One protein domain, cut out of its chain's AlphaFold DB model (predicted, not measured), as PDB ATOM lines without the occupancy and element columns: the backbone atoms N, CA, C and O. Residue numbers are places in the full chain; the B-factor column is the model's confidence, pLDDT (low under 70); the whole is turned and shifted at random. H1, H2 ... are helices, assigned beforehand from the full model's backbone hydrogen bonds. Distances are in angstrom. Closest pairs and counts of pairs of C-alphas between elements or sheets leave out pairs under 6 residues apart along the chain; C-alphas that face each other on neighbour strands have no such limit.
ATOM      1  N   ARG A   2      40.389  39.491  -5.880       34.38
ATOM      2  CA  ARG A   2      39.221  40.382  -5.703       34.38
ATOM      3  C   ARG A   2      38.081  39.867  -6.577       34.38
ATOM      4  O   ARG A   2      38.261  39.760  -7.786       34.38
ATOM      5  N   ASN A   3      36.937  39.561  -5.978       44.28
ATOM      6  CA  ASN A   3      35.743  39.112  -6.684       44.28
ATOM      7  C   ASN A   3      35.256  40.256  -7.600       44.28
ATOM      8  O   ASN A   3      34.597  41.193  -7.152       44.28
ATOM      9  N   GLN A   4      35.681  40.262  -8.866       55.97
ATOM     10  CA  GLN A   4      35.240  41.245  -9.857       55.97
ATOM     11  C   GLN A   4      33.861  40.803 -10.353       55.97
ATOM     12  O   GLN A   4      33.745  40.134 -11.371       55.97
ATOM     13  N   GLY A   5      32.815  41.096  -9.577       81.06
ATOM     14  CA  GLY A   5      31.439  40.794  -9.970       81.06
ATOM     15  C   GLY A   5      31.029  41.538 -11.245       81.06
ATOM     16  O   GLY A   5      31.673  42.511 -11.647       81.06
ATOM     17  N   ILE A   6      29.920  41.113 -11.855       89.38
ATOM     18  CA  ILE A   6      29.414  41.664 -13.125       89.38
ATOM     19  C   ILE A   6      29.314  43.200 -13.129       89.38
ATOM     20  O   ILE A   6      29.636  43.835 -14.128       89.38
ATOM     21  N   HIS A   7      28.969  43.817 -11.993       88.88
ATOM     22  CA  HIS A   7      28.906  45.275 -11.853       88.88
ATOM     23  C   HIS A   7      30.249  45.965 -12.121       88.88
ATOM     24  O   HIS A   7      30.286  46.949 -12.851       88.88
ATOM     25  N   LYS A   8      31.351  45.417 -11.594       90.12
ATOM     26  CA  LYS A   8      32.697  45.975 -11.771       90.12
ATOM     27  C   LYS A   8      33.227  45.757 -13.187       90.12
ATOM     28  O   LYS A   8      33.934  46.606 -13.717       90.12
ATOM     29  N   ALA A   9      32.896  44.625 -13.807       92.06
ATOM     30  CA  ALA A   9      33.268  44.374 -15.198       92.06
ATOM     31  C   ALA A   9      32.575  45.368 -16.144       92.06
ATOM     32  O   ALA A   9      33.215  45.953 -17.012       92.06
ATOM     33  N   LEU A  10      31.289  45.637 -15.900       93.69
ATOM     34  CA  LEU A  10      30.494  46.578 -16.684       93.69
ATOM     35  C   LEU A  10      30.961  48.040 -16.577       93.69
ATOM     36  O   LEU A  10      30.667  48.822 -17.472       93.69
ATOM     37  N   GLU A  11      31.682  48.438 -15.525       92.06
ATOM     38  CA  GLU A  11      32.232  49.800 -15.398       92.06
ATOM     39  C   GLU A  11      33.251  50.151 -16.488       92.06
ATOM     40  O   GLU A  11      33.416  51.328 -16.796       92.06
ATOM     41  N   LYS A  12      33.904  49.145 -17.080       92.88
ATOM     42  CA  LYS A  12      34.919  49.321 -18.130       92.88
ATOM     43  C   LYS A  12      34.329  49.454 -19.536       92.88
ATOM     44  O   LYS A  12      35.053  49.766 -20.473       92.88
ATOM     45  N   VAL A  13      33.036  49.186 -19.679       95.12
ATOM     46  CA  VAL A  13      32.326  49.131 -20.958       95.12
ATOM     47  C   VAL A  13      31.697  50.493 -21.244       95.12
ATOM     48  O   VAL A  13      31.258  51.180 -20.316       95.12
ATOM     49  N   ASP A  14      31.593  50.873 -22.523       96.00
ATOM     50  CA  ASP A  14      30.824  52.059 -22.929       96.00
ATOM     51  C   ASP A  14      29.442  52.080 -22.258       96.00
ATOM     52  O   ASP A  14      28.748  51.063 -22.153       96.00
ATOM     53  N   TRP A  15      29.021  53.259 -21.803       95.38
ATOM     54  CA  TRP A  15      27.851  53.376 -20.940       95.38
ATOM     55  C   TRP A  15      26.554  52.909 -21.610       95.38
ATOM     56  O   TRP A  15      25.669  52.416 -20.905       95.38
ATOM     57  N   ARG A  16      26.434  53.020 -22.944       96.00
ATOM     58  CA  ARG A  16      25.245  52.577 -23.690       96.00
ATOM     59  C   ARG A  16      25.212  51.061 -23.785       96.00
ATOM     60  O   ARG A  16      24.176  50.461 -23.516       96.00
ATOM     61  N   LYS A  17      26.350  50.440 -24.107       97.56
ATOM     62  CA  LYS A  17      26.525  48.977 -24.100       97.56
ATOM     63  C   LYS A  17      26.275  48.395 -22.705       97.56
ATOM     64  O   LYS A  17      25.529  47.429 -22.563       97.56
ATOM     65  N   ARG A  18      26.797  49.042 -21.657       96.62
ATOM     66  CA  ARG A  18      26.502  48.698 -20.258       96.62
ATOM     67  C   ARG A  18      25.006  48.757 -19.959       96.62
ATOM     68  O   ARG A  18      24.466  47.812 -19.391       96.62
ATOM     69  N   ALA A  19      24.343  49.861 -20.304       96.44
ATOM     70  CA  ALA A  19      22.914  50.033 -20.061       96.44
ATOM     71  C   ALA A  19      22.082  48.991 -20.822       96.44
ATOM     72  O   ALA A  19      21.171  48.399 -20.246       96.44
ATOM     73  N   TYR A  20      22.454  48.706 -22.073       97.81
ATOM     74  CA  TYR A  20      21.858  47.649 -22.884       97.81
ATOM     75  C   TYR A  20      21.996  46.277 -22.213       97.81
ATOM     76  O   TYR A  20      20.997  45.590 -22.017       97.81
ATOM     77  N   PHE A  21      23.205  45.909 -21.778       97.69
ATOM     78  CA  PHE A  21      23.465  44.640 -21.095       97.69
ATOM     79  C   PHE A  21      22.657  44.520 -19.794       97.69
ATOM     80  O   PHE A  21      22.007  43.505 -19.543       97.69
ATOM     81  N   MET A  22      22.643  45.579 -18.977       95.94
ATOM     82  CA  MET A  22      21.865  45.613 -17.735       95.94
ATOM     83  C   MET A  22      20.364  45.473 -17.994       95.94
ATOM     84  O   MET A  22      19.699  44.748 -17.259       95.94
ATOM     85  N   ARG A  23      19.837  46.119 -19.041       96.69
ATOM     86  CA  ARG A  23      18.438  45.988 -19.460       96.69
ATOM     87  C   ARG A  23      18.126  44.575 -19.950       96.69
ATOM     88  O   ARG A  23      17.172  43.972 -19.464       96.69
ATOM     89  N   LYS A  24      18.947  44.014 -20.843       96.38
ATOM     90  CA  LYS A  24      18.753  42.671 -21.413       96.38
ATOM     91  C   LYS A  24      18.706  41.582 -20.337       96.38
ATOM     92  O   LYS A  24      17.855  40.702 -20.394       96.38
ATOM     93  N   PHE A  25      19.579  41.672 -19.332       95.75
ATOM     94  CA  PHE A  25      19.677  40.687 -18.247       95.75
ATOM     95  C   PHE A  25      19.003  41.111 -16.937       95.75
ATOM     96  O   PHE A  25      19.170  40.435 -15.919       95.75
ATOM     97  N   GLN A  26      18.250  42.215 -16.951       95.12
ATOM     98  CA  GLN A  26      17.511  42.748 -15.801       95.12
ATOM     99  C   GLN A  26      18.383  42.926 -14.541       95.12
ATOM    100  O   GLN A  26      17.968  42.658 -13.412       95.12
ATOM    101  N   ILE A  27      19.617  43.399 -14.731       93.00
ATOM    102  CA  ILE A  27      20.575  43.641 -13.650       93.00
ATOM    103  C   ILE A  27      20.209  44.955 -12.959       93.00
ATOM    104  O   ILE A  27      20.465  46.046 -13.477       93.00
ATOM    105  N   ARG A  28      19.605  44.852 -11.774       90.31
ATOM    106  CA  ARG A  28      19.140  46.003 -10.992       90.31
ATOM    107  C   ARG A  28      20.273  46.688 -10.238       90.31
ATOM    108  O   ARG A  28      21.121  46.053  -9.621       90.31
ATOM    109  N   THR A  29      20.230  48.011 -10.254       87.69
ATOM    110  CA  THR A  29      20.995  48.903  -9.381       87.69
ATOM    111  C   THR A  29      20.071  50.037  -8.927       87.69
ATOM    112  O   THR A  29      19.080  50.319  -9.608       87.69
ATOM    113  N   PRO A  30      20.393  50.761  -7.841       85.31
ATOM    114  CA  PRO A  30      19.570  51.888  -7.393       85.31
ATOM    115  C   PRO A  30      19.361  52.975  -8.460       85.31
ATOM    116  O   PRO A  30      18.369  53.693  -8.430       85.31
ATOM    117  N   LYS A  31      20.286  53.097  -9.420       85.44
ATOM    118  CA  LYS A  31      20.313  54.194 -10.397       85.44
ATOM    119  C   LYS A  31      19.677  53.849 -11.744       85.44
ATOM    120  O   LYS A  31      19.479  54.752 -12.549       85.44
ATOM    121  N   ASN A  32      19.370  52.579 -12.022       91.44
ATOM    122  CA  ASN A  32      19.006  52.131 -13.372       91.44
ATOM    123  C   ASN A  32      17.565  51.613 -13.511       91.44
ATOM    124  O   ASN A  32      17.211  51.115 -14.571       91.44
ATOM    125  N   ALA A  33      16.714  51.761 -12.491       91.75
ATOM    126  CA  ALA A  33      15.328  51.288 -12.551       91.75
ATOM    127  C   ALA A  33      14.566  51.814 -13.785       91.75
ATOM    128  O   ALA A  33      13.826  51.061 -14.412       91.75
ATOM    129  N   HIS A  34      14.814  53.071 -14.171       92.38
ATOM    130  CA  HIS A  34      14.197  53.703 -15.335       92.38
ATOM    131  C   HIS A  34      14.534  52.994 -16.658       92.38
ATOM    132  O   HIS A  34      13.633  52.772 -17.455       92.38
ATOM    133  N   ILE A  35      15.788  52.574 -16.885       94.56
ATOM    134  CA  ILE A  35      16.165  51.905 -18.146       94.56
ATOM    135  C   ILE A  35      15.640  50.473 -18.251       94.56
ATOM    136  O   ILE A  35      15.452  49.971 -19.354       94.56
ATOM    137  N   LEU A  36      15.415  49.795 -17.121       95.38
ATOM    138  CA  LEU A  36      14.971  48.397 -17.122       95.38
ATOM    139  C   LEU A  36      13.520  48.245 -17.584       95.38
ATOM    140  O   LEU A  36      13.153  47.174 -18.059       95.38
ATOM    141  N   ALA A  37      12.725  49.306 -17.429       94.50
ATOM    142  CA  ALA A  37      11.315  49.354 -17.799       94.50
ATOM    143  C   ALA A  37      11.066  49.933 -19.202       94.50
ATOM    144  O   ALA A  37       9.945  49.845 -19.690       94.50
ATOM    145  N   MET A  38      12.086  50.515 -19.844       95.94
ATOM    146  CA  MET A  38      11.947  51.111 -21.175       95.94
ATOM    147  C   MET A  38      11.609  50.057 -22.228       95.94
ATOM    148  O   MET A  38      12.198  48.970 -22.239       95.94
ATOM    149  N   SER A  39      10.752  50.418 -23.179       96.62
ATOM    150  CA  SER A  39      10.633  49.726 -24.462       96.62
ATOM    151  C   SER A  39      11.927  49.855 -25.280       96.62
ATOM    152  O   SER A  39      12.838  50.615 -24.936       96.62
ATOM    153  N   ASP A  40      12.039  49.099 -26.372       95.88
ATOM    154  CA  ASP A  40      13.203  49.208 -27.257       95.88
ATOM    155  C   ASP A  40      13.301  50.603 -27.895       95.88
ATOM    156  O   ASP A  40      14.395  51.159 -27.982       95.88
ATOM    157  N   GLU A  41      12.170  51.204 -28.271       96.75
ATOM    158  CA  GLU A  41      12.114  52.552 -28.850       96.75
ATOM    159  C   GLU A  41      12.536  53.628 -27.843       96.75
ATOM    160  O   GLU A  41      13.346  54.506 -28.155       96.75
ATOM    161  N   GLU A  42      12.034  53.540 -26.610       97.38
ATOM    162  CA  GLU A  42      12.390  54.459 -25.525       97.38
ATOM    163  C   GLU A  42      13.872  54.352 -25.175       97.38
ATOM    164  O   GLU A  42      14.555  55.370 -25.025       97.38
ATOM    165  N   PHE A  43      14.387  53.123 -25.100       97.62
ATOM    166  CA  PHE A  43      15.795  52.874 -24.829       97.62
ATOM    167  C   PHE A  43      16.688  53.441 -25.934       97.62
ATOM    168  O   PHE A  43      17.685  54.092 -25.634       97.62
ATOM    169  N   LEU A  44      16.329  53.236 -27.204       97.56
ATOM    170  CA  LEU A  44      17.069  53.782 -28.341       97.56
ATOM    171  C   LEU A  44      17.091  55.311 -28.321       97.56
ATOM    172  O   LEU A  44      18.158  55.906 -28.488       97.56
ATOM    173  N   LYS A  45      15.950  55.947 -28.035       97.12
ATOM    174  CA  LYS A  45      15.862  57.404 -27.885       97.12
ATOM    175  C   LYS A  45      16.742  57.909 -26.739       97.12
ATOM    176  O   LYS A  45      17.489  58.864 -26.924       97.12
ATOM    177  N   TRP A  46      16.694  57.259 -25.577       96.31
ATOM    178  CA  TRP A  46      17.517  57.611 -24.413       96.31
ATOM    179  C   TRP A  46      19.016  57.391 -24.660       96.31
ATOM    180  O   TRP A  46      19.848  58.207 -24.267       96.31
ATOM    181  N   ALA A  47      19.368  56.310 -25.355       95.50
ATOM    182  CA  ALA A  47      20.738  55.986 -25.726       95.50
ATOM    183  C   ALA A  47      21.239  56.796 -26.934       95.50
ATOM    184  O   ALA A  47      22.382  56.593 -27.344       95.50
ATOM    185  N   ASP A  48      20.434  57.694 -27.509       96.00
ATOM    186  CA  ASP A  48      20.769  58.449 -28.719       96.00
ATOM    187  C   ASP A  48      21.236  57.521 -29.862       96.00
ATOM    188  O   ASP A  48      22.356  57.589 -30.389       96.00
ATOM    189  N   ARG A  49      20.392  56.533 -30.177       95.56
ATOM    190  CA  ARG A  49      20.598  55.548 -31.243       95.56
ATOM    191  C   ARG A  49      19.343  55.418 -32.090       95.56
ATOM    192  O   ARG A  49      18.228  55.500 -31.599       95.56
ATOM    193  N   ARG A  50      19.545  55.185 -33.389       94.88
ATOM    194  CA  ARG A  50      18.449  54.980 -34.348       94.88
ATOM    195  C   ARG A  50      17.978  53.530 -34.406       94.88
ATOM    196  O   ARG A  50      16.809  53.288 -34.662       94.88
ATOM    197  N   THR A  51      18.886  52.574 -34.207       96.62
ATOM    198  CA  THR A  51      18.598  51.141 -34.335       96.62
ATOM    199  C   THR A  51      19.353  50.325 -33.289       96.62
ATOM    200  O   THR A  51      20.394  50.749 -32.779       96.62
ATOM    201  N   MET A  52      18.861  49.112 -33.014       96.75
ATOM    202  CA  MET A  52      19.533  48.145 -32.133       96.75
ATOM    203  C   MET A  52      20.779  47.504 -32.758       96.75
ATOM    204  O   MET A  52      21.525  46.818 -32.063       96.75
ATOM    205  N   THR A  53      21.044  47.737 -34.048       97.12
ATOM    206  CA  THR A  53      22.122  47.084 -34.808       97.12
ATOM    207  C   THR A  53      23.478  47.194 -34.116       97.12
ATOM    208  O   THR A  53      24.216  46.219 -34.060       97.12
ATOM    209  N   VAL A  54      23.798  48.353 -33.531       94.75
ATOM    210  CA  VAL A  54      25.066  48.552 -32.809       94.75
ATOM    211  C   VAL A  54      25.208  47.622 -31.602       94.75
ATOM    212  O   VAL A  54      26.302  47.137 -31.328       94.75
ATOM    213  N   PHE A  55      24.109  47.347 -30.897       97.75
ATOM    214  CA  PHE A  55      24.105  46.459 -29.743       97.75
ATOM    215  C   PHE A  55      24.142  45.001 -30.185       97.75
ATOM    216  O   PHE A  55      24.966  44.257 -29.676       97.75
ATOM    217  N   HIS A  56      23.343  44.617 -31.184       97.75
ATOM    218  CA  HIS A  56      23.356  43.255 -31.731       97.75
ATOM    219  C   HIS A  56      24.719  42.870 -32.317       97.75
ATOM    220  O   HIS A  56      25.204  41.770 -32.071       97.75
ATOM    221  N   ASN A  57      25.377  43.791 -33.028       97.69
ATOM    222  CA  ASN A  57      26.740  43.580 -33.517       97.69
ATOM    223  C   ASN A  57      27.730  43.443 -32.358       97.69
ATOM    224  O   ASN A  57      28.646  42.630 -32.422       97.69
ATOM    225  N   TRP A  58      27.542  44.217 -31.286       98.06
ATOM    226  CA  TRP A  58      28.362  44.091 -30.089       98.06
ATOM    227  C   TRP A  58      28.217  42.719 -29.417       98.06
ATOM    228  O   TRP A  58      29.210  42.202 -28.912       98.06
ATOM    229  N   GLU A  59      27.047  42.078 -29.478       97.75
ATOM    230  CA  GLU A  59      26.855  40.725 -28.922       97.75
ATOM    231  C   GLU A  59      27.738  39.654 -29.562       97.75
ATOM    232  O   GLU A  59      27.960  38.606 -28.965       97.75
ATOM    233  N   GLN A  60      28.246  39.925 -30.764       96.88
ATOM    234  CA  GLN A  60      29.126  39.028 -31.509       96.88
ATOM    235  C   GLN A  60      30.614  39.252 -31.194       96.88
ATOM    236  O   GLN A  60      31.473  38.684 -31.859       96.88
ATOM    237  N   THR A  61      30.936  40.115 -30.227       97.31
ATOM    238  CA  THR A  61      32.319  40.444 -29.859       97.31
ATOM    239  C   THR A  61      32.775  39.687 -28.617       97.31
ATOM    240  O   THR A  61      31.969  39.380 -27.735       97.31
TER     241      THR A  61
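AT A GLANCE: This is residues 2 to 61 of the 135 residues of an uncharacterized protein of Geobacillus sp. (strain WCH70) (UniProt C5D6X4). One helix, H2, lies in the middle, and four shorter helices, H1, H3, H4 and H5, are set round it on different sides, with few close contacts among them. Residues 2 to 5 lead away from H1 as a tail, and Arg 2 is at one end of the longest distance in the domain. The printed part has 60 residues, with five named helices in the order H1, H2, H3, H4, H5 and no named strand, and its class is all helix. It is compact, with a radius of gyration of the C-alphas of 11.7 A, and the C-alphas span 38 by 27 by 16 A along their three main axes.

HOW THE PARTS SIT: H1, residues 6 to 10, is close to but not clearly touching H2, residues 15 to 24; their closest C-alphas, those of Leu 10 and Arg 18, are 5.8 A apart. H2 touches H3, residues 33 to 36, with the closest C-alphas, those of Arg 23 and Leu 36, 4.8 A apart. H3 is close to but not clearly touching H4, residues 40 to 46; their closest C-alphas, those of Ile 35 and Phe 43, are 6.8 A apart. H2 and H4 are near each other, with 9 pairs of C-alphas within 10 A. H5, residues 53 to 58, only just touches H2, with 3 pairs of C-alphas within 8 A, the closest being those of Lys 17 and Phe 55 at 6.6 A. The lines of H2 and H5 stand about perpendicular, at 89 degrees. H1 is apart from H3, H4 and H5, and H5 is also apart from H3 and H4. In H1, H2, H4 and H5 every O i to N i+4 pair is within hydrogen-bond range; H3 is too short for such a pair, and its one O i to N i+3 pair is within range.

IN THESE COORDINATES: H1 begins at C-alpha 6, at (29.414, 41.664, -13.125), and has five residues. H2, the longest helix, runs 14.1 A from C-alpha 15 at (27.851, 53.376, -20.940) to C-alpha 24. H3 has four residues. H4 is 9.9 A long from first to last C-alpha, and H5 is 8.4 A long, ending at C-alpha 58, at (28.362, 44.091, -30.089).

THE WHOLE: The two C-alphas farthest apart, those of Arg 2 and Arg 50, are 38.3 A apart, and the C-alphas of Arg 2 and Thr 61, the first and last printed, are 25.1 A apart. The printed part has no cut. The links H1 to H2 and H3 to H4 are tight, those from H2 to H3 and from H4 to H5 are short, and no link is long. The mean pLDDT of the printed part is 92.1; residues 2 to 4 are under 70.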